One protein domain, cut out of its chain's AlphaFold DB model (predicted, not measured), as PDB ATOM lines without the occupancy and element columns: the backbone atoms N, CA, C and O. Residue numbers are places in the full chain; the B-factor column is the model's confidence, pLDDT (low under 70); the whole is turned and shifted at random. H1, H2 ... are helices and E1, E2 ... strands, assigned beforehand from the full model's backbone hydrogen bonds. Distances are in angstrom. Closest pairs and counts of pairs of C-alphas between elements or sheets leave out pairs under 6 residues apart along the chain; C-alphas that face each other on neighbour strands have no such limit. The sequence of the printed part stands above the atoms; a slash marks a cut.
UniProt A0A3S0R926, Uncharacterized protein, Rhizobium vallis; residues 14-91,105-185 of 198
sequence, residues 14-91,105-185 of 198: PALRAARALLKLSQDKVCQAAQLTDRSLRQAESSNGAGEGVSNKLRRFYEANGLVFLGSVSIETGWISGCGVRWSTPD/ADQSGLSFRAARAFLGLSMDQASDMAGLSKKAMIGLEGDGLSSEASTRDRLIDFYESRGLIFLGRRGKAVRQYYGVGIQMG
ATOM      1  N   PRO A  14      76.476 -57.234  30.200       89.38
ATOM      2  CA  PRO A  14      76.479 -57.251  28.735       89.38
ATOM      3  C   PRO A  14      76.525 -58.660  28.134       89.38
ATOM      4  O   PRO A  14      75.746 -58.972  27.231       89.38
ATOM      5  N   ALA A  15      77.367 -59.540  28.682       90.25
ATOM      6  CA  ALA A  15      77.510 -60.907  28.198       90.25
ATOM      7  C   ALA A  15      76.259 -61.752  28.493       90.25
ATOM      8  O   ALA A  15      75.850 -62.547  27.649       90.25
ATOM      9  N   LEU A  16      75.592 -61.545  29.635       90.69
ATOM     10  CA  LEU A  16      74.323 -62.220  29.952       90.69
ATOM     11  C   LEU A  16      73.197 -61.809  28.991       90.69
ATOM     12  O   LEU A  16      72.466 -62.664  28.486       90.69
ATOM     13  N   ARG A  17      73.088 -60.512  28.673       92.56
ATOM     14  CA  ARG A  17      72.106 -60.012  27.694       92.56
ATOM     15  C   ARG A  17      72.349 -60.601  26.307       92.56
ATOM     16  O   ARG A  17      71.401 -61.039  25.650       92.56
ATOM     17  N   ALA A  18      73.609 -60.639  25.877       91.69
ATOM     18  CA  ALA A  18      73.999 -61.255  24.617       91.69
ATOM     19  C   ALA A  18      73.703 -62.763  24.599       91.69
ATOM     20  O   ALA A  18      73.154 -63.254  23.616       91.69
ATOM     21  N   ALA A  19      73.951 -63.479  25.702       92.06
ATOM     22  CA  ALA A  19      73.662 -64.908  25.823       92.06
ATOM     23  C   ALA A  19      72.165 -65.194  25.639       92.06
ATOM     24  O   ALA A  19      71.767 -66.046  24.842       92.06
ATOM     25  N   ARG A  20      71.308 -64.408  26.305       93.31
ATOM     26  CA  ARG A  20      69.854 -64.500  26.129       93.31
ATOM     27  C   ARG A  20      69.429 -64.242  24.682       93.31
ATOM     28  O   ARG A  20      68.533 -64.917  24.174       93.31
ATOM     29  N   ALA A  21      70.049 -63.260  24.033       91.38
ATOM     30  CA  ALA A  21      69.766 -62.920  22.645       91.38
ATOM     31  C   ALA A  21      70.212 -64.010  21.658       91.38
ATOM     32  O   ALA A  21      69.460 -64.289  20.724       91.38
ATOM     33  N   LEU A  22      71.355 -64.665  21.898       89.00
ATOM     34  CA  LEU A  22      71.827 -65.814  21.116       89.00
ATOM     35  C   LEU A  22      70.853 -66.994  21.197       89.00
ATOM     36  O   LEU A  22      70.496 -67.555  20.164       89.00
ATOM     37  N   LEU A  23      70.337 -67.307  22.392       88.12
ATOM     38  CA  LEU A  23      69.305 -68.343  22.566       88.12
ATOM     39  C   LEU A  23      67.910 -67.916  22.076       88.12
ATOM     40  O   LEU A  23      66.964 -68.699  22.137       88.12
ATOM     41  N   LYS A  24      67.739 -66.663  21.630       89.75
ATOM     42  CA  LYS A  24      66.451 -66.083  21.213       89.75
ATOM     43  C   LYS A  24      65.356 -66.192  22.297       89.75
ATOM     44  O   LYS A  24      64.168 -66.211  21.976       89.75
ATOM     45  N   LEU A  25      65.737 -66.203  23.580       89.62
ATOM     46  CA  LEU A  25      64.815 -66.338  24.715       89.62
ATOM     47  C   LEU A  25      64.310 -64.980  25.234       89.62
ATOM     48  O   LEU A  25      65.008 -63.962  25.205       89.62
ATOM     49  N   SER A  26      63.080 -64.969  25.754       89.00
ATOM     50  CA  SER A  26      62.557 -63.854  26.551       89.00
ATOM     51  C   SER A  26      63.074 -63.929  27.993       89.00
ATOM     52  O   SER A  26      63.492 -64.992  28.450       89.00
ATOM     53  N   GLN A  27      63.029 -62.809  28.721       88.75
ATOM     54  CA  GLN A  27      63.378 -62.788  30.149       88.75
ATOM     55  C   GLN A  27      62.503 -63.758  30.959       88.75
ATOM     56  O   GLN A  27      63.027 -64.519  31.759       88.75
ATOM     57  N   ASP A  28      61.200 -63.816  30.673       89.75
ATOM     58  CA  ASP A  28      60.270 -64.738  31.335       89.75
ATOM     59  C   ASP A  28      60.660 -66.217  31.149       89.75
ATOM     60  O   ASP A  28      60.757 -66.966  32.120       89.75
ATOM     61  N   LYS A  29      61.012 -66.628  29.921       90.31
ATOM     62  CA  LYS A  29      61.484 -67.999  29.663       90.31
ATOM     63  C   LYS A  29      62.773 -68.323  30.418       90.31
ATOM     64  O   LYS A  29      62.913 -69.434  30.925       90.31
ATOM     65  N   VAL A  30      63.700 -67.367  30.515       89.81
ATOM     66  CA  VAL A  30      64.932 -67.540  31.303       89.81
ATOM     67  C   VAL A  30      64.610 -67.643  32.793       89.81
ATOM     68  O   VAL A  30      65.145 -68.523  33.456       89.81
ATOM     69  N   CYS A  31      63.714 -66.806  33.323       89.12
ATOM     70  CA  CYS A  31      63.273 -66.875  34.718       89.12
ATOM     71  C   CYS A  31      62.680 -68.245  35.061       89.12
ATOM     72  O   CYS A  31      63.052 -68.834  36.074       89.12
ATOM     73  N   GLN A  32      61.810 -68.776  34.198       89.25
ATOM     74  CA  GLN A  32      61.205 -70.095  34.386       89.25
ATOM     75  C   GLN A  32      62.258 -71.208  34.346       89.25
ATOM     76  O   GLN A  32      62.333 -72.019  35.269       89.25
ATOM     77  N   ALA A  33      63.116 -71.218  33.325       87.94
ATOM     78  CA  ALA A  33      64.097 -72.283  33.133       87.94
ATOM     79  C   ALA A  33      65.239 -72.246  34.165       87.94
ATOM     80  O   ALA A  33      65.656 -73.282  34.677       87.94
ATOM     81  N   ALA A  34      65.714 -71.052  34.526       86.69
ATOM     82  CA  ALA A  34      66.748 -70.862  35.538       86.69
ATOM     83  C   ALA A  34      66.181 -70.791  36.966       86.69
ATOM     84  O   ALA A  34      66.951 -70.608  37.910       86.69
ATOM     85  N   GLN A  35      64.861 -70.927  37.159       88.81
ATOM     86  CA  GLN A  35      64.177 -70.788  38.452       88.81
ATOM     87  C   GLN A  35      64.626 -69.515  39.194       88.81
ATOM     88  O   GLN A  35      65.159 -69.569  40.310       88.81
ATOM     89  N   LEU A  36      64.514 -68.375  38.519       89.44
ATOM     90  CA  LEU A  36      64.850 -67.049  39.029       89.44
ATOM     91  C   LEU A  36      63.607 -66.166  39.022       89.44
ATOM     92  O   LEU A  36      62.675 -66.375  38.250       89.44
ATOM     93  N   THR A  37      63.602 -65.151  39.879       89.12
ATOM     94  CA  THR A  37      62.571 -64.115  39.833       89.12
ATOM     95  C   THR A  37      62.899 -63.099  38.740       89.12
ATOM     96  O   THR A  37      64.070 -62.814  38.474       89.12
ATOM     97  N   ASP A  38      61.864 -62.495  38.152       88.25
ATOM     98  CA  ASP A  38      62.006 -61.427  37.150       88.25
ATOM     99  C   ASP A  38      62.871 -60.265  37.668       88.25
ATOM    100  O   ASP A  38      63.761 -59.777  36.973       88.25
ATOM    101  N   ARG A  39      62.706 -59.902  38.948       87.44
ATOM    102  CA  ARG A  39      63.518 -58.875  39.612       87.44
ATOM    103  C   ARG A  39      65.008 -59.223  39.619       87.44
ATOM    104  O   ARG A  39      65.826 -58.363  39.301       87.44
ATOM    105  N   SER A  40      65.357 -60.465  39.957       86.50
ATOM    106  CA  SER A  40      66.751 -60.914  40.002       86.50
ATOM    107  C   SER A  40      67.381 -60.966  38.613       86.50
ATOM    108  O   SER A  40      68.535 -60.572  38.462       86.50
ATOM    109  N   LEU A  41      66.631 -61.400  37.593       87.31
ATOM    110  CA  LEU A  41      67.124 -61.408  36.213       87.31
ATOM    111  C   LEU A  41      67.335 -59.987  35.680       87.31
ATOM    112  O   LEU A  41      68.395 -59.690  35.135       87.31
ATOM    113  N   ARG A  42      66.369 -59.082  35.882       87.38
ATOM    114  CA  ARG A  42      66.511 -57.672  35.482       87.38
ATOM    115  C   ARG A  42      67.699 -57.005  36.154       87.38
ATOM    116  O   ARG A  42      68.402 -56.234  35.514       87.38
ATOM    117  N   GLN A  43      67.927 -57.302  37.430       87.06
ATOM    118  CA  GLN A  43      69.087 -56.799  38.152       87.06
ATOM    119  C   GLN A  43      70.395 -57.368  37.582       87.06
ATOM    120  O   GLN A  43      71.347 -56.615  37.405       87.06
ATOM    121  N   ALA A  44      70.425 -58.657  37.225       85.50
ATOM    122  CA  ALA A  44      71.595 -59.302  36.623       85.50
ATOM    123  C   ALA A  44      71.960 -58.726  35.249       85.50
ATOM    124  O   ALA A  44      73.137 -58.627  34.923       85.50
ATOM    125  N   GLU A  45      70.958 -58.340  34.458       85.38
ATOM    126  CA  GLU A  45      71.135 -57.728  33.136       85.38
ATOM    127  C   GLU A  45      71.309 -56.196  33.183       85.38
ATOM    128  O   GLU A  45      71.591 -55.573  32.154       85.38
ATOM    129  N   SER A  46      71.141 -55.578  34.356       82.94
ATOM    130  CA  SER A  46      71.315 -54.138  34.572       82.94
ATOM    131  C   SER A  46      72.777 -53.785  34.868       82.94
ATOM    132  O   SER A  46      73.564 -54.635  35.279       82.94
ATOM    133  N   SER A  47      73.138 -52.510  34.704       68.88
ATOM    134  CA  SER A  47      74.491 -51.978  34.937       68.88
ATOM    135  C   SER A  47      75.038 -52.271  36.334       68.88
ATOM    136  O   SER A  47      76.245 -52.397  36.501       68.88
ATOM    137  N   ASN A  48      74.161 -52.411  37.330       67.19
ATOM    138  CA  ASN A  48      74.559 -52.689  38.711       67.19
ATOM    139  C   ASN A  48      74.901 -54.166  38.964       67.19
ATOM    140  O   ASN A  48      75.408 -54.481  40.039       67.19
ATOM    141  N   GLY A  49      74.619 -55.057  38.007       65.19
ATOM    142  CA  GLY A  49      74.786 -56.499  38.156       65.19
ATOM    143  C   GLY A  49      73.907 -57.111  39.252       65.19
ATOM    144  O   GLY A  49      73.284 -56.429  40.071       65.19
ATOM    145  N   ALA A  50      73.841 -58.440  39.271       70.69
ATOM    146  CA  ALA A  50      73.227 -59.189  40.363       70.69
ATOM    147  C   ALA A  50      74.288 -59.748  41.309       70.69
ATOM    148  O   ALA A  50      75.475 -59.802  40.994       70.69
ATOM    149  N   GLY A  51      73.832 -60.214  42.474       72.88
ATOM    150  CA  GLY A  51      74.680 -60.974  43.384       72.88
ATOM    151  C   GLY A  51      75.254 -62.225  42.710       72.88
ATOM    152  O   GLY A  51      74.606 -62.850  41.868       72.88
ATOM    153  N   GLU A  52      76.456 -62.614  43.136       78.56
ATOM    154  CA  GLU A  52      77.254 -63.720  42.586       78.56
ATOM    155  C   GLU A  52      76.446 -65.008  42.337       78.56
ATOM    156  O   GLU A  52      76.591 -65.651  41.295       78.56
ATOM    157  N   GLY A  53      75.552 -65.374  43.262       82.62
ATOM    158  CA  GLY A  53      74.724 -66.577  43.144       82.62
ATOM    159  C   GLY A  53      73.795 -66.571  41.926       82.62
ATOM    160  O   GLY A  53      73.624 -67.606  41.282       82.62
ATOM    161  N   VAL A  54      73.234 -65.412  41.566       86.19
ATOM    162  CA  VAL A  54      72.346 -65.271  40.401       86.19
ATOM    163  C   VAL A  54      73.154 -65.343  39.109       86.19
ATOM    164  O   VAL A  54      72.799 -66.113  38.218       86.19
ATOM    165  N   SER A  55      74.273 -64.614  39.029       85.00
ATOM    166  CA  SER A  55      75.146 -64.616  37.849       85.00
ATOM    167  C   SER A  55      75.708 -66.009  37.560       85.00
ATOM    168  O   SER A  55      75.710 -66.442  36.411       85.00
ATOM    169  N   ASN A  56      76.101 -66.760  38.594       85.69
ATOM    170  CA  ASN A  56      76.561 -68.143  38.439       85.69
ATOM    171  C   ASN A  56      75.443 -69.097  38.000       85.69
ATOM    172  O   ASN A  56      75.689 -70.002  37.202       85.69
ATOM    173  N   LYS A  57      74.211 -68.907  38.489       89.06
ATOM    174  CA  LYS A  57      73.063 -69.717  38.063       89.06
ATOM    175  C   LYS A  57      72.731 -69.481  36.589       89.06
ATOM    176  O   LYS A  57      72.543 -70.443  35.850       89.06
ATOM    177  N   LEU A  58      72.730 -68.217  36.161       89.06
ATOM    178  CA  LEU A  58      72.537 -67.840  34.760       89.06
ATOM    179  C   LEU A  58      73.660 -68.372  33.875       89.06
ATOM    180  O   LEU A  58      73.379 -68.976  32.847       89.06
ATOM    181  N   ARG A  59      74.917 -68.215  34.303       88.81
ATOM    182  CA  ARG A  59      76.078 -68.760  33.598       88.81
ATOM    183  C   ARG A  59      75.906 -70.254  33.325       88.81
ATOM    184  O   ARG A  59      75.947 -70.654  32.169       88.81
ATOM    185  N   ARG A  60      75.635 -71.051  34.365       89.06
ATOM    186  CA  ARG A  60      75.428 -72.504  34.237       89.06
ATOM    187  C   ARG A  60      74.253 -72.852  33.332       89.06
ATOM    188  O   ARG A  60      74.348 -73.799  32.566       89.06
ATOM    189  N   PHE A  61      73.157 -72.098  33.419       90.75
ATOM    190  CA  PHE A  61      72.010 -72.286  32.536       90.75
ATOM    191  C   PHE A  61      72.399 -72.076  31.067       90.75
ATOM    192  O   PHE A  61      72.120 -72.935  30.237       90.75
ATOM    193  N   TYR A  62      73.076 -70.976  30.741       91.06
ATOM    194  CA  TYR A  62      73.505 -70.689  29.372       91.06
ATOM    195  C   TYR A  62      74.574 -71.673  28.870       91.06
ATOM    196  O   TYR A  62      74.482 -72.122  27.731       91.06
ATOM    197  N   GLU A  63      75.527 -72.065  29.720       89.56
ATOM    198  CA  GLU A  63      76.543 -73.079  29.397       89.56
ATOM    199  C   GLU A  63      75.918 -74.453  29.122       89.56
ATOM    200  O   GLU A  63      76.264 -75.099  28.137       89.56
ATOM    201  N   ALA A  64      74.918 -74.861  29.908       87.56
ATOM    202  CA  ALA A  64      74.162 -76.090  29.662       87.56
ATOM    203  C   ALA A  64      73.350 -76.056  28.353       87.56
ATOM    204  O   ALA A  64      72.992 -77.106  27.831       87.56
ATOM    205  N   ASN A  65      73.069 -74.864  27.815       87.56
ATOM    206  CA  ASN A  65      72.432 -74.673  26.509       87.56
ATOM    207  C   ASN A  65      73.461 -74.469  25.379       87.56
ATOM    208  O   ASN A  65      73.091 -74.014  24.302       87.56
ATOM    209  N   GLY A  66      74.743 -74.777  25.607       85.69
ATOM    210  CA  GLY A  66      75.776 -74.773  24.568       85.69
ATOM    211  C   GLY A  66      76.440 -73.420  24.310       85.69
ATOM    212  O   GLY A  66      77.098 -73.264  23.282       85.69
ATOM    213  N   LEU A  67      76.292 -72.440  25.207       89.19
ATOM    214  CA  LEU A  67      77.032 -71.176  25.136       89.19
ATOM    215  C   LEU A  67      78.332 -71.226  25.946       89.19
ATOM    216  O   LEU A  67      78.438 -71.906  26.958       89.19
ATOM    217  N   VAL A  68      79.317 -70.440  25.532       89.75
ATOM    218  CA  VAL A  68      80.607 -70.283  26.203       89.75
ATOM    219  C   VAL A  68      80.830 -68.800  26.463       89.75
ATOM    220  O   VAL A  68      80.809 -67.986  25.536       89.75
ATOM    221  N   PHE A  69      81.041 -68.444  27.730       88.50
ATOM    222  CA  PHE A  69      81.407 -67.085  28.116       88.50
ATOM    223  C   PHE A  69      82.900 -66.855  27.922       88.50
ATOM    224  O   PHE A  69      83.726 -67.694  28.278       88.50
ATOM    225  N   LEU A  70      83.225 -65.692  27.376       87.75
ATOM    226  CA  LEU A  70      84.582 -65.258  27.088       87.75
ATOM    227  C   LEU A  70      84.954 -64.080  27.980       87.75
ATOM    228  O   LEU A  70      84.092 -63.328  28.446       87.75
ATOM    229  N   GLY A  71      86.252 -63.922  28.186       82.31
ATOM    230  CA  GLY A  71      86.836 -62.846  28.967       82.31
ATOM    231  C   GLY A  71      88.096 -63.318  29.669       82.31
ATOM    232  O   GLY A  71      88.269 -64.507  29.936       82.31
ATOM    233  N   SER A  72      88.981 -62.378  29.959       70.31
ATOM    234  CA  SER A  72      90.171 -62.610  30.769       70.31
ATOM    235  C   SER A  72      90.121 -61.714  31.989       70.31
ATOM    236  O   SER A  72      89.681 -60.573  31.911       70.31
ATOM    237  N   VAL A  73      90.546 -62.245  33.129       68.44
ATOM    238  CA  VAL A  73      90.641 -61.485  34.375       68.44
ATOM    239  C   VAL A  73      92.096 -61.091  34.545       68.44
ATOM    240  O   VAL A  73      92.961 -61.962  34.643       68.44
ATOM    241  N   SER A  74      92.378 -59.793  34.585       60.56
ATOM    242  CA  SER A  74      93.700 -59.307  34.974       60.56
ATOM    243  C   SER A  74      93.928 -59.643  36.447       60.56
ATOM    244  O   SER A  74      93.182 -59.187  37.310       60.56
ATOM    245  N   ILE A  75      94.948 -60.451  36.744       61.41
ATOM    246  CA  ILE A  75      95.288 -60.855  38.121       61.41
ATOM    247  C   ILE A  75      95.718 -59.637  38.954       61.41
ATOM    248  O   ILE A  75      95.445 -59.576  40.148       61.41
ATOM    249  N   GLU A  76      96.360 -58.663  38.314       54.62
ATOM    250  CA  GLU A  76      96.887 -57.460  38.959       54.62
ATOM    251  C   GLU A  76      95.786 -56.465  39.339       54.62
ATOM    252  O   GLU A  76      95.819 -55.876  40.415       54.62
ATOM    253  N   THR A  77      94.784 -56.299  38.474       58.56
ATOM    254  CA  THR A  77      93.771 -55.246  38.635       58.56
ATOM    255  C   THR A  77      92.388 -55.794  39.010       58.56
ATOM    256  O   THR A  77      91.534 -55.052  39.487       58.56
ATOM    257  N   GLY A  78      92.144 -57.090  38.801       59.47
ATOM    258  CA  GLY A  78      90.837 -57.731  38.962       59.47
ATOM    259  C   GLY A  78      89.830 -57.402  37.854       59.47
ATOM    260  O   GLY A  78      88.682 -57.838  37.934       59.47
ATOM    261  N   TRP A  79      90.227 -56.646  36.823       60.12
ATOM    262  CA  TRP A  79      89.334 -56.236  35.736       60.12
ATOM    263  C   TRP A  79      89.146 -57.349  34.711       60.12
ATOM    264  O   TRP A  79      90.092 -58.054  34.354       60.12
ATOM    265  N   ILE A  80      87.913 -57.475  34.218       66.00
ATOM    266  CA  ILE A  80      87.570 -58.385  33.128       66.00
ATOM    267  C   ILE A  80      87.754 -57.635  31.808       66.00
ATOM    268  O   ILE A  80      86.990 -56.716  31.513       66.00
ATOM    269  N   SER A  81      88.737 -58.035  31.005       71.69
ATOM    270  CA  SER A  81      88.907 -57.571  29.626       71.69
ATOM    271  C   SER A  81      88.342 -58.591  28.637       71.69
ATOM    272  O   SER A  81      88.209 -59.782  28.938       71.69
ATOM    273  N   GLY A  82      87.963 -58.120  27.448       77.06
ATOM    274  CA  GLY A  82      87.544 -59.002  26.364       77.06
ATOM    275  C   GLY A  82      86.262 -59.791  26.645       77.06
ATOM    276  O   GLY A  82      86.150 -60.936  26.206       77.06
ATOM    277  N   CYS A  83      85.332 -59.257  27.446       87.06
ATOM    278  CA  CYS A  83      84.157 -60.025  27.853       87.06
ATOM    279  C   CYS A  83      83.218 -60.306  26.675       87.06
ATOM    280  O   CYS A  83      82.996 -59.453  25.819       87.06
ATOM    281  N   GLY A  84      82.654 -61.507  26.627       89.12
ATOM    282  CA  GLY A  84      81.860 -61.938  25.486       89.12
ATOM    283  C   GLY A  84      81.095 -63.222  25.733       89.12
ATOM    284  O   GLY A  84      81.153 -63.820  26.808       89.12
ATOM    285  N   VAL A  85      80.374 -63.651  24.710       91.56
ATOM    286  CA  VAL A  85      79.680 -64.933  24.681       91.56
ATOM    287  C   VAL A  85      79.573 -65.427  23.247       91.56
ATOM    288  O   VAL A  85      79.288 -64.656  22.330       91.56
ATOM    289  N   ARG A  86      79.779 -66.726  23.055       91.00
ATOM    290  CA  ARG A  86      79.600 -67.404  21.771       91.00
ATOM    291  C   ARG A  86      78.950 -68.761  21.949       91.00
ATOM    292  O   ARG A  86      78.942 -69.302  23.049       91.00
ATOM    293  N   TRP A  87      78.443 -69.324  20.866       88.69
ATOM    294  CA  TRP A  87      78.149 -70.750  20.807       88.69
ATOM    295  C   TRP A  87      79.420 -71.579  20.999       88.69
ATOM    296  O   TRP A  87      80.511 -71.163  20.600       88.69
ATOM    297  N   SER A  88      79.278 -72.753  21.603       84.25
ATOM    298  CA  SER A  88      80.353 -73.735  21.659       84.25
ATOM    299  C   SER A  88      80.754 -74.142  20.241       84.25
ATOM    300  O   SER A  88      79.930 -74.220  19.322       84.25
ATOM    301  N   THR A  89      82.047 -74.338  20.036       77.19
ATOM    302  CA  THR A  89      82.602 -74.898  18.806       77.19
ATOM    303  C   THR A  89      82.945 -76.367  19.005       77.19
ATOM    304  O   THR A  89      83.202 -76.784  20.133       77.19
ATOM    305  N   PRO A  90      83.017 -77.164  17.923       68.12
ATOM    306  CA  PRO A  90      83.428 -78.561  18.028       68.12
ATOM    307  C   PRO A  90      84.774 -78.752  18.750       68.12
ATOM    308  O   PRO A  90      84.941 -79.739  19.459       68.12
ATOM    309  N   ASP A  91      85.688 -77.783  18.619       66.06
ATOM    310  CA  ASP A  91      87.006 -77.781  19.265       66.06
ATOM    311  C   ASP A  91      86.924 -77.566  20.795       66.06
ATOM    312  O   ASP A  91      87.781 -78.055  21.528       66.06
ATOM    313  N   ALA A 105      73.687 -73.704  13.710       49.44
ATOM    314  CA  ALA A 105      74.471 -73.088  12.667       49.44
ATOM    315  C   ALA A 105      73.680 -71.888  12.152       49.44
ATOM    316  O   ALA A 105      72.715 -72.046  11.400       49.44
ATOM    317  N   ASP A 106      74.054 -70.690  12.596       55.81
ATOM    318  CA  ASP A 106      73.463 -69.481  12.047       55.81
ATOM    319  C   ASP A 106      73.985 -69.308  10.618       55.81
ATOM    320  O   ASP A 106      75.190 -69.392  10.369       55.81
ATOM    321  N   GLN A 107      73.086 -69.105   9.655       58.44
ATOM    322  CA  GLN A 107      73.444 -69.107   8.230       58.44
ATOM    323  C   GLN A 107      74.310 -67.899   7.840       58.44
ATOM    324  O   GLN A 107      74.995 -67.933   6.815       58.44
ATOM    325  N   SER A 108      74.286 -66.841   8.654       64.69
ATOM    326  CA  SER A 108      75.038 -65.602   8.453       64.69
ATOM    327  C   SER A 108      76.402 -65.593   9.150       64.69
ATOM    328  O   SER A 108      77.228 -64.746   8.823       64.69
ATOM    329  N   GLY A 109      76.636 -66.487  10.120       73.81
ATOM    330  CA  GLY A 109      77.813 -66.440  10.992       73.81
ATOM    331  C   GLY A 109      77.869 -65.240  11.945       73.81
ATOM    332  O   GLY A 109      78.844 -65.112  12.678       73.81
ATOM    333  N   LEU A 110      76.841 -64.383  11.955       84.31
ATOM    334  CA  LEU A 110      76.789 -63.122  12.697       84.31
ATOM    335  C   LEU A 110      75.479 -63.023  13.478       84.31
ATOM    336  O   LEU A 110      74.410 -63.288  12.936       84.31
ATOM    337  N   SER A 111      75.541 -62.543  14.722       88.62
ATOM    338  CA  SER A 111      74.340 -62.296  15.525       88.62
ATOM    339  C   SER A 111      74.191 -60.820  15.896       88.62
ATOM    340  O   SER A 111      74.608 -60.378  16.968       88.62
ATOM    341  N   PHE A 112      73.533 -60.044  15.029       90.56
ATOM    342  CA  PHE A 112      73.236 -58.626  15.292       90.56
ATOM    343  C   PHE A 112      72.345 -58.428  16.518       90.56
ATOM    344  O   PHE A 112      72.530 -57.485  17.283       90.56
ATOM    345  N   ARG A 113      71.429 -59.370  16.767       91.56
ATOM    346  CA  ARG A 113      70.586 -59.360  17.965       91.56
ATOM    347  C   ARG A 113      71.424 -59.484  19.238       91.56
ATOM    348  O   ARG A 113      71.135 -58.804  20.224       91.56
ATOM    349  N   ALA A 114      72.444 -60.345  19.223       91.44
ATOM    350  CA  ALA A 114      73.368 -60.485  20.339       91.44
ATOM    351  C   ALA A 114      74.217 -59.224  20.522       91.44
ATOM    352  O   ALA A 114      74.338 -58.761  21.652       91.44
ATOM    353  N   ALA A 115      74.712 -58.622  19.433       92.50
ATOM    354  CA  ALA A 115      75.474 -57.370  19.477       92.50
ATOM    355  C   ALA A 115      74.651 -56.232  20.098       92.50
ATOM    356  O   ALA A 115      75.080 -55.570  21.045       92.50
ATOM    357  N   ARG A 116      73.404 -56.073  19.641       94.38
ATOM    358  CA  ARG A 116      72.473 -55.083  20.184       94.38
ATOM    359  C   ARG A 116      72.207 -55.295  21.671       94.38
ATOM    360  O   ARG A 116      72.240 -54.350  22.458       94.38
ATOM    361  N   ALA A 117      71.932 -56.542  22.056       92.38
ATOM    362  CA  ALA A 117      71.676 -56.900  23.444       92.38
ATOM    363  C   ALA A 117      72.916 -56.697  24.326       92.38
ATOM    364  O   ALA A 117      72.774 -56.256  25.467       92.38
ATOM    365  N   PHE A 118      74.115 -56.944  23.794       91.56
ATOM    366  CA  PHE A 118      75.375 -56.689  24.482       91.56
ATOM    367  C   PHE A 118      75.501 -55.210  24.863       91.56
ATOM    368  O   PHE A 118      75.709 -54.900  26.037       91.56
ATOM    369  N   LEU A 119      75.251 -54.298  23.917       90.25
ATOM    370  CA  LEU A 119      75.243 -52.849  24.166       90.25
ATOM    371  C   LEU A 119      74.033 -52.370  24.987       90.25
ATOM    372  O   LEU A 119      74.015 -51.237  25.455       90.25
ATOM    373  N   GLY A 120      73.024 -53.219  25.196       90.56
ATOM    374  CA  GLY A 120      71.811 -52.857  25.928       90.56
ATOM    375  C   GLY A 120      70.878 -51.923  25.161       90.56
ATOM    376  O   GLY A 120      70.060 -51.250  25.782       90.56
ATOM    377  N   LEU A 121      70.991 -51.877  23.832       91.44
ATOM    378  CA  LEU A 121      70.197 -50.987  22.990       91.44
ATOM    379  C   LEU A 121      68.825 -51.594  22.664       91.44
ATOM    380  O   LEU A 121      68.676 -52.798  22.403       91.44
ATOM    381  N   SER A 122      67.800 -50.744  22.620       90.81
ATOM    382  CA  SER A 122      66.531 -51.107  21.992       90.81
ATOM    383  C   SER A 122      66.697 -51.199  20.470       90.81
ATOM    384  O   SER A 122      67.656 -50.677  19.900       90.81
ATOM    385  N   MET A 123      65.773 -51.889  19.796       90.56
ATOM    386  CA  MET A 123      65.784 -51.967  18.329       90.56
ATOM    387  C   MET A 123      65.684 -50.576  17.694       90.56
ATOM    388  O   MET A 123      66.385 -50.311  16.727       90.56
ATOM    389  N   ASP A 124      64.874 -49.699  18.287       91.62
ATOM    390  CA  ASP A 124      64.669 -48.324  17.830       91.62
ATOM    391  C   ASP A 124      65.947 -47.491  17.969       91.62
ATOM    392  O   ASP A 124      66.394 -46.865  17.017       91.62
ATOM    393  N   GLN A 125      66.608 -47.569  19.127       92.50
ATOM    394  CA  GLN A 125      67.882 -46.878  19.342       92.50
ATOM    395  C   GLN A 125      68.947 -47.360  18.356       92.50
ATOM    396  O   GLN A 125      69.632 -46.552  17.740       92.50
ATOM    397  N   ALA A 126      69.074 -48.677  18.174       90.94
ATOM    398  CA  ALA A 126      70.045 -49.229  17.240       90.94
ATOM    399  C   ALA A 126      69.726 -48.851  15.784       90.94
ATOM    400  O   ALA A 126      70.647 -48.564  15.027       90.94
ATOM    401  N   SER A 127      68.448 -48.828  15.386       91.44
ATOM    402  CA  SER A 127      68.054 -48.443  14.026       91.44
ATOM    403  C   SER A 127      68.365 -46.979  13.748       91.44
ATOM    404  O   SER A 127      68.966 -46.670  12.721       91.44
ATOM    405  N   ASP A 128      68.040 -46.102  14.695       92.81
ATOM    406  CA  ASP A 128      68.251 -44.664  14.557       92.81
ATOM    407  C   ASP A 128      69.748 -44.338  14.524       92.81
ATOM    408  O   ASP A 128      70.214 -43.627  13.636       92.81
ATOM    409  N   MET A 129      70.534 -44.935  15.426       91.56
ATOM    410  CA  MET A 129      71.980 -44.705  15.496       91.56
ATOM    411  C   MET A 129      72.746 -45.324  14.316       91.56
ATOM    412  O   MET A 129      73.754 -44.765  13.890       91.56
ATOM    413  N   ALA A 130      72.291 -46.459  13.777       89.25
ATOM    414  CA  ALA A 130      72.873 -47.050  12.571       89.25
ATOM    415  C   ALA A 130      72.396 -46.345  11.285       89.25
ATOM    416  O   ALA A 130      72.971 -46.556  10.213       89.25
ATOM    417  N   GLY A 131      71.358 -45.504  11.364       90.94
ATOM    418  CA  GLY A 131      70.703 -44.883  10.214       90.94
ATOM    419  C   GLY A 131      70.034 -45.906   9.293       90.94
ATOM    420  O   GLY A 131      70.102 -45.781   8.071       90.94
ATOM    421  N   LEU A 132      69.430 -46.941   9.879       90.31
ATOM    422  CA  LEU A 132      68.710 -48.007   9.185       90.31
ATOM    423  C   LEU A 132      67.221 -47.940   9.517       90.31
ATOM    424  O   LEU A 132      66.823 -47.563  10.614       90.31
ATOM    425  N   SER A 133      66.366 -48.373   8.591       90.19
ATOM    426  CA  SER A 133      64.943 -48.527   8.911       90.19
ATOM    427  C   SER A 133      64.720 -49.700   9.875       90.19
ATOM    428  O   SER A 133      65.410 -50.721   9.797       90.19
ATOM    429  N   LYS A 134      63.686 -49.622  10.726       88.00
ATOM    430  CA  LYS A 134      63.287 -50.745  11.601       88.00
ATOM    431  C   LYS A 134      63.049 -52.038  10.815       88.00
ATOM    432  O   LYS A 134      63.420 -53.113  11.268       88.00
ATOM    433  N   LYS A 135      62.484 -51.938   9.606       88.31
ATOM    434  CA  LYS A 135      62.267 -53.088   8.714       88.31
ATOM    435  C   LYS A 135      63.589 -53.748   8.301       88.31
ATOM    436  O   LYS A 135      63.675 -54.973   8.328       88.31
ATOM    437  N   ALA A 136      64.603 -52.955   7.954       87.75
ATOM    438  CA  ALA A 136      65.931 -53.468   7.618       87.75
ATOM    439  C   ALA A 136      66.600 -54.130   8.835       87.75
ATOM    440  O   ALA A 136      67.135 -55.228   8.714       87.75
ATOM    441  N   MET A 137      66.485 -53.519  10.020       88.44
ATOM    442  CA  MET A 137      66.997 -54.093  11.269       88.44
ATOM    443  C   MET A 137      66.334 -55.440  11.600       88.44
ATOM    444  O   MET A 137      67.025 -56.403  11.915       88.44
ATOM    445  N   ILE A 138      65.004 -55.546  11.473       88.06
ATOM    446  CA  ILE A 138      64.270 -56.809  11.676       88.06
ATOM    447  C   ILE A 138      64.740 -57.881  10.686       88.06
ATOM    448  O   ILE A 138      64.938 -59.028  11.081       88.06
ATOM    449  N   GLY A 139      64.941 -57.513   9.417       86.31
ATOM    450  CA  GLY A 139      65.455 -58.430   8.397       86.31
ATOM    451  C   GLY A 139      66.865 -58.941   8.707       86.31
ATOM    452  O   GLY A 139      67.144 -60.121   8.510       86.31
ATOM    453  N   LEU A 140      67.738 -58.075   9.230       86.06
ATOM    454  CA  LEU A 140      69.108 -58.427   9.609       86.06
ATOM    455  C   LEU A 140      69.181 -59.254  10.901       86.06
ATOM    456  O   LEU A 140      69.977 -60.185  10.970       86.06
ATOM    457  N   GLU A 141      68.358 -58.960  11.913       85.88
ATOM    458  CA  GLU A 141      68.297 -59.740  13.164       85.88
ATOM    459  C   GLU A 141      67.532 -61.068  13.039       85.88
ATOM    460  O   GLU A 141      67.586 -61.896  13.955       85.88
ATOM    461  N   GLY A 142      66.784 -61.242  11.947       79.75
ATOM    462  CA  GLY A 142      66.021 -62.441  11.622       79.75
ATOM    463  C   GLY A 142      66.886 -63.536  11.004       79.75
ATOM    464  O   GLY A 142      67.743 -64.113  11.665       79.75
ATOM    465  N   ASP A 143      66.614 -63.867   9.744       66.62
ATOM    466  CA  ASP A 143      67.370 -64.857   8.969       66.62
ATOM    467  C   ASP A 143      68.498 -64.227   8.137       66.62
ATOM    468  O   ASP A 143      69.330 -64.940   7.581       66.62
ATOM    469  N   GLY A 144      68.548 -62.893   8.035       59.94
ATOM    470  CA  GLY A 144      69.602 -62.161   7.333       59.94
ATOM    471  C   GLY A 144      69.651 -62.403   5.819       59.94
ATOM    472  O   GLY A 144      70.506 -61.817   5.151       59.94
ATOM    473  N   LEU A 145      68.750 -63.225   5.267       57.25
ATOM    474  CA  LEU A 145      68.752 -63.683   3.871       57.25
ATOM    475  C   LEU A 145      68.206 -62.633   2.900       57.25
ATOM    476  O   LEU A 145      68.573 -62.630   1.730       57.25
ATOM    477  N   SER A 146      67.351 -61.733   3.387       56.28
ATOM    478  CA  SER A 146      66.642 -60.751   2.552       56.28
ATOM    479  C   SER A 146      67.250 -59.344   2.583       56.28
ATOM    480  O   SER A 146      66.661 -58.415   2.037       56.28
ATOM    481  N   SER A 147      68.398 -59.160   3.243       67.38
ATOM    482  CA  SER A 147      69.010 -57.837   3.427       67.38
ATOM    483  C   SER A 147      70.208 -57.623   2.504       67.38
ATOM    484  O   SER A 147      71.066 -58.503   2.368       67.38
ATOM    485  N   GLU A 148      70.273 -56.434   1.900       79.62
ATOM    486  CA  GLU A 148      71.365 -56.004   1.025       79.62
ATOM    487  C   GLU A 148      72.721 -56.051   1.741       79.62
ATOM    488  O   GLU A 148      72.816 -55.759   2.936       79.62
ATOM    489  N   ALA A 149      73.781 -56.399   1.003       81.88
ATOM    490  CA  ALA A 149      75.141 -56.475   1.539       81.88
ATOM    491  C   ALA A 149      75.584 -55.154   2.184       81.88
ATOM    492  O   ALA A 149      75.994 -55.157   3.336       81.88
ATOM    493  N   SER A 150      75.337 -54.025   1.520       84.81
ATOM    494  CA  SER A 150      75.622 -52.677   2.032       84.81
ATOM    495  C   SER A 150      74.943 -52.366   3.373       84.81
ATOM    496  O   SER A 150      75.524 -51.709   4.233       84.81
ATOM    497  N   THR A 151      73.710 -52.842   3.577       87.12
ATOM    498  CA  THR A 151      72.966 -52.647   4.832       87.12
ATOM    499  C   THR A 151      73.557 -53.511   5.946       87.12
ATOM    500  O   THR A 151      73.651 -53.067   7.091       87.12
ATOM    501  N   ARG A 152      73.979 -54.738   5.612       87.06
ATOM    502  CA  ARG A 152      74.673 -55.638   6.537       87.06
ATOM    503  C   ARG A 152      76.017 -55.052   6.966       87.06
ATOM    504  O   ARG A 152      76.255 -54.964   8.164       87.06
ATOM    505  N   ASP A 153      76.836 -54.616   6.013       88.56
ATOM    506  CA  ASP A 153      78.179 -54.079   6.263       88.56
ATOM    507  C   ASP A 153      78.106 -52.822   7.134       88.56
ATOM    508  O   ASP A 153      78.762 -52.740   8.166       88.56
ATOM    509  N   ARG A 154      77.167 -51.915   6.838       90.25
ATOM    510  CA  ARG A 154      76.906 -50.738   7.679       90.25
ATOM    511  C   ARG A 154      76.556 -51.092   9.126       90.25
ATOM    512  O   ARG A 154      76.910 -50.355  10.045       90.25
ATOM    513  N   LEU A 155      75.825 -52.187   9.344       89.94
ATOM    514  CA  LEU A 155      75.481 -52.632  10.692       89.94
ATOM    515  C   LEU A 155      76.673 -53.292  11.399       89.94
ATOM    516  O   LEU A 155      76.805 -53.136  12.611       89.94
ATOM    517  N   ILE A 156      77.541 -53.991  10.662       90.25
ATOM    518  CA  ILE A 156      78.813 -54.508  11.185       90.25
ATOM    519  C   ILE A 156      79.685 -53.332  11.638       90.25
ATOM    520  O   ILE A 156      79.989 -53.249  12.826       90.25
ATOM    521  N   ASP A 157      79.947 -52.365  10.755       90.44
ATOM    522  CA  ASP A 157      80.751 -51.167  11.043       90.44
ATOM    523  C   ASP A 157      80.217 -50.397  12.261       90.44
ATOM    524  O   ASP A 157      80.966 -49.918  13.116       90.44
ATOM    525  N   PHE A 158      78.891 -50.294  12.386       93.25
ATOM    526  CA  PHE A 158      78.240 -49.657  13.529       93.25
ATOM    527  C   PHE A 158      78.586 -50.326  14.872       93.25
ATOM    528  O   PHE A 158      78.803 -49.632  15.869       93.25
ATOM    529  N   TYR A 159      78.613 -51.657  14.928       93.06
ATOM    530  CA  TYR A 159      78.936 -52.388  16.156       93.06
ATOM    531  C   TYR A 159      80.449 -52.473  16.389       93.06
ATOM    532  O   TYR A 159      80.889 -52.315  17.530       93.06
ATOM    533  N   GLU A 160      81.243 -52.644  15.332       91.75
ATOM    534  CA  GLU A 160      82.709 -52.696  15.411       91.75
ATOM    535  C   GLU A 160      83.321 -51.350  15.810       91.75
ATOM    536  O   GLU A 160      84.198 -51.307  16.668       91.75
ATOM    537  N   SER A 161      82.780 -50.227  15.321       91.62
ATOM    538  CA  SER A 161      83.169 -48.879  15.779       91.62
ATOM    539  C   SER A 161      82.875 -48.619  17.262       91.62
ATOM    540  O   SER A 161      83.409 -47.682  17.848       91.62
ATOM    541  N   ARG A 162      82.045 -49.458  17.894       92.12
ATOM    542  CA  ARG A 162      81.784 -49.455  19.345       92.12
ATOM    543  C   ARG A 162      82.614 -50.500  20.088       92.12
ATOM    544  O   ARG A 162      82.353 -50.765  21.257       92.12
ATOM    545  N   GLY A 163      83.592 -51.088  19.405       88.44
ATOM    546  CA  GLY A 163      84.545 -52.057  19.921       88.44
ATOM    547  C   GLY A 163      84.035 -53.492  19.958       88.44
ATOM    548  O   GLY A 163      84.719 -54.333  20.527       88.44
ATOM    549  N   LEU A 164      82.845 -53.810  19.433       91.00
ATOM    550  CA  LEU A 164      82.391 -55.202  19.401       91.00
ATOM    551  C   LEU A 164      83.104 -55.983  18.304       91.00
ATOM    552  O   LEU A 164      83.301 -55.489  17.205       91.00
ATOM    553  N   ILE A 165      83.412 -57.236  18.592       90.62
ATOM    554  CA  ILE A 165      83.976 -58.197  17.657       90.62
ATOM    555  C   ILE A 165      82.931 -59.287  17.447       90.62
ATOM    556  O   ILE A 165      82.475 -59.924  18.405       90.62
ATOM    557  N   PHE A 166      82.549 -59.509  16.190       88.94
ATOM    558  CA  PHE A 166      81.709 -60.642  15.831       88.94
ATOM    559  C   PHE A 166      82.537 -61.917  15.785       88.94
ATOM    560  O   PHE A 166      83.574 -62.003  15.130       88.94
ATOM    561  N   LEU A 167      82.043 -62.933  16.478       84.94
ATOM    562  CA  LEU A 167      82.627 -64.259  16.480       84.94
ATOM    563  C   LEU A 167      81.796 -65.145  15.564       84.94
ATOM    564  O   LEU A 167      80.568 -65.090  15.589       84.94
ATOM    565  N   GLY A 168      82.471 -65.958  14.763       83.00
ATOM    566  CA  GLY A 168      81.840 -66.885  13.837       83.00
ATOM    567  C   GLY A 168      82.886 -67.467  12.901       83.00
ATOM    568  O   GLY A 168      83.464 -66.764  12.076       83.00
ATOM    569  N   ARG A 169      83.151 -68.768  13.020       73.75
ATOM    570  CA  ARG A 169      84.084 -69.469  12.136       73.75
ATOM    571  C   ARG A 169      83.301 -70.233  11.087       73.75
ATOM    572  O   ARG A 169      82.444 -71.053  11.415       73.75
ATOM    573  N   ARG A 170      83.630 -70.005   9.819       71.56
ATOM    574  CA  ARG A 170      83.066 -70.784   8.719       71.56
ATOM    575  C   ARG A 170      83.551 -72.233   8.809       71.56
ATOM    576  O   ARG A 170      84.753 -72.493   8.860       71.56
ATOM    577  N   GLY A 171      82.606 -73.164   8.846       62.41
ATOM    578  CA  GLY A 171      82.854 -74.596   8.789       62.41
ATOM    579  C   GLY A 171      83.302 -75.061   7.403       62.41
ATOM    580  O   GLY A 171      83.228 -74.325   6.418       62.41
ATOM    581  N   LYS A 172      83.746 -76.320   7.318       63.88
ATOM    582  CA  LYS A 172      84.101 -76.966   6.040       63.88
ATOM    583  C   LYS A 172      82.868 -77.265   5.171       63.88
ATOM    584  O   LYS A 172      82.996 -77.367   3.955       63.88
ATOM    585  N   ALA A 173      81.688 -77.385   5.782       60.94
ATOM    586  CA  ALA A 173      80.415 -77.552   5.087       60.94
ATOM    587  C   ALA A 173      79.854 -76.207   4.587       60.94
ATOM    588  O   ALA A 173      80.033 -75.153   5.205       60.94
ATOM    589  N   VAL A 174      79.156 -76.237   3.448       55.84
ATOM    590  CA  VAL A 174      78.534 -75.051   2.844       55.84
ATOM    591  C   VAL A 174      77.493 -74.462   3.805       55.84
ATOM    592  O   VAL A 174      76.601 -75.172   4.253       55.84
ATOM    593  N   ARG A 175      77.591 -73.152   4.082       58.16
ATOM    594  CA  ARG A 175      76.664 -72.369   4.931       58.16
ATOM    595  C   ARG A 175      76.599 -72.769   6.411       58.16
ATOM    596  O   ARG A 175      75.659 -72.379   7.095       58.16
ATOM    597  N   GLN A 176      77.598 -73.483   6.924       68.06
ATOM    598  CA  GLN A 176      77.688 -73.770   8.353       68.06
ATOM    599  C   GLN A 176      78.691 -72.828   9.021       68.06
ATOM    600  O   GLN A 176      79.854 -72.777   8.622       68.06
ATOM    601  N   TYR A 177      78.246 -72.094  10.036       73.38
ATOM    602  CA  TYR A 177      79.115 -71.326  10.924       73.38
ATOM    603  C   TYR A 177      79.053 -71.914  12.330       73.38
ATOM    604  O   TYR A 177      77.985 -72.301  12.801       73.38
ATOM    605  N   TYR A 178      80.204 -71.969  12.992       78.56
ATOM    606  CA  TYR A 178      80.339 -72.406  14.378       78.56
ATOM    607  C   TYR A 178      80.858 -71.259  15.232       78.56
ATOM    608  O   TYR A 178      81.538 -70.360  14.734       78.56
ATOM    609  N   GLY A 179      80.575 -71.303  16.532       80.31
ATOM    610  CA  GLY A 179      81.108 -70.301  17.447       80.31
ATOM    611  C   GLY A 179      80.530 -68.908  17.249       80.31
ATOM    612  O   GLY A 179      81.210 -67.934  17.558       80.31
ATOM    613  N   VAL A 180      79.310 -68.811  16.706       87.19
ATOM    614  CA  VAL A 180      78.657 -67.520  16.483       87.19
ATOM    615  C   VAL A 180      78.478 -66.810  17.822       87.19
ATOM    616  O   VAL A 180      77.984 -67.401  18.784       87.19
ATOM    617  N   GLY A 181      78.901 -65.558  17.916       88.81
ATOM    618  CA  GLY A 181      78.938 -64.846  19.185       88.81
ATOM    619  C   GLY A 181      79.410 -63.413  19.060       88.81
ATOM    620  O   GLY A 181      79.599 -62.905  17.959       88.81
ATOM    621  N   ILE A 182      79.588 -62.771  20.210       91.69
ATOM    622  CA  ILE A 182      80.046 -61.390  20.337       91.69
ATOM    623  C   ILE A 182      81.066 -61.312  21.463       91.69
ATOM    624  O   ILE A 182      80.868 -61.895  22.531       91.69
ATOM    625  N   GLN A 183      82.118 -60.539  21.244       90.50
ATOM    626  CA  GLN A 183      83.101 -60.199  22.258       90.50
ATOM    627  C   GLN A 183      83.336 -58.697  22.265       90.50
ATOM    628  O   GLN A 183      83.278 -58.051  21.225       90.50
ATOM    629  N   MET A 184      83.605 -58.130  23.432       90.00
ATOM    630  CA  MET A 184      84.201 -56.810  23.509       90.00
ATOM    631  C   MET A 184      85.657 -56.917  23.063       90.00
ATOM    632  O   MET A 184      86.379 -57.768  23.575       90.00
ATOM    633  N   GLY A 185      86.100 -56.068  22.148       82.19
ATOM    634  CA  GLY A 185      87.520 -55.884  21.892       82.19
ATOM    635  C   GLY A 185      88.236 -55.457  23.169       82.19
ATOM    636  O   GLY A 185      87.671 -54.787  24.040       82.19
TER     637      GLY A 185
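What this domain is: This is residues 14 to 91 and 105 to 185 of the 198 residues of an uncharacterized protein of Rhizobium vallis (UniProt A0A3S0R926). A twisted sheet of four strands forms one wall, and two helices, H1 and H5, pack side by side over one face of it, while its other face is bare of helices. The remaining helices gather in two groups, H2, H3 and H4 on the H1 side and H6, H7 and H8 on the H5 side. The printed part has 159 residues with eight named helices and four named strands, in the order H1 H2 H3 H4 E1 E2 H5 H6 H7 H8 E3 E4, and the class is mixed, helices and strands. The sheet runs E1 E2 E4 E3, all antiparallel. The whole is compact and rounded, with a radius of gyration of the C-alphas of 15.8 A and spans of 44 by 36 by 35 A.

How they stand to each other: H1, residues 14 to 22, touches H3, residues 38 to 45, where the closest C-alphas are those of Arg 17 and Glu 45, 6.0 A apart; the tilt of 67 degrees is steep, only just short of perpendicular. H2, residues 27 to 33, touches H3 with Cys 31 and Asp 38 as the closest C-alphas, 6.1 A apart. H4, residues 52 to 64, touches H1 with residues 58 to 62 alone, the same way at a shallow tilt of 31 degrees; the closest C-alphas are those of Ala 19 and Tyr 62, 6.8 A apart. E1, residues 67 to 73, and E2, residues 80 to 87, form a hairpin, with N 70 and O 84 at 2.8 A. E2 is also antiparallel to E4, residues 177 to 184, with N 85 and O 182 at 2.8 A. E4 forms a hairpin with E3, residues 164 to 170, with N 167 and O 181 at 2.9 A. H1 is on the sheet at a height of 8.6 A, over E2 and, only just, over E4, where 3 of its C-alphas fall. H4 is on the sheet, on the same face as H1, over none of the strands. H5, residues 112 to 119, touches H1, opposite ways at a shallow tilt of 20 degrees; the closest C-alphas are those of Ala 18 and Ala 114, 4.4 A apart. H5 lies over E4 at a height of 9.0 A over the sheet, on the same face as H1, and the two make two layers with the sheet, helices on one of its faces. H6, residues 123 to 130, touches H7, residues 134 to 141, about perpendicular at 85 degrees, with the C-alphas of Ser 127 and Lys 134 closest at 5.8 A. H8, residues 149 to 160, only grazes the sheet with residues 156 to 160. H2 and H6 are apart. In each of the eight helices every O i to N i+4 pair is within hydrogen-bond range.

Where its parts are: H1 begins at C-alpha 14, (76.479, -57.251, 28.735). H4 is 18.2 A long and H8 16.2 A, from first to last C-alpha. E1 measures 19.1 A, E2 19.8 A, E3 18.9 A and E4 19.9 A. H5 begins at C-alpha 112, (73.236, -58.626, 15.292), and E4 ends at C-alpha 184, (84.201, -56.810, 23.509).

The domain as a whole: The two C-alphas farthest apart are those of Glu 76 and Ser 146, at 47.4 A. Residues 92 to 104 are not printed, and C-alphas 91 and 105 are 14.9 A apart across this cut, on the link from E2 to H5. Of the links that are printed whole, none is long. The mean pLDDT of the printed part is 82.9; it is under 70 at 28 residues, namely 47 to 49, 73 to 80, 90 to 91, 105 to 108, 143 to 147 and 171 to 176.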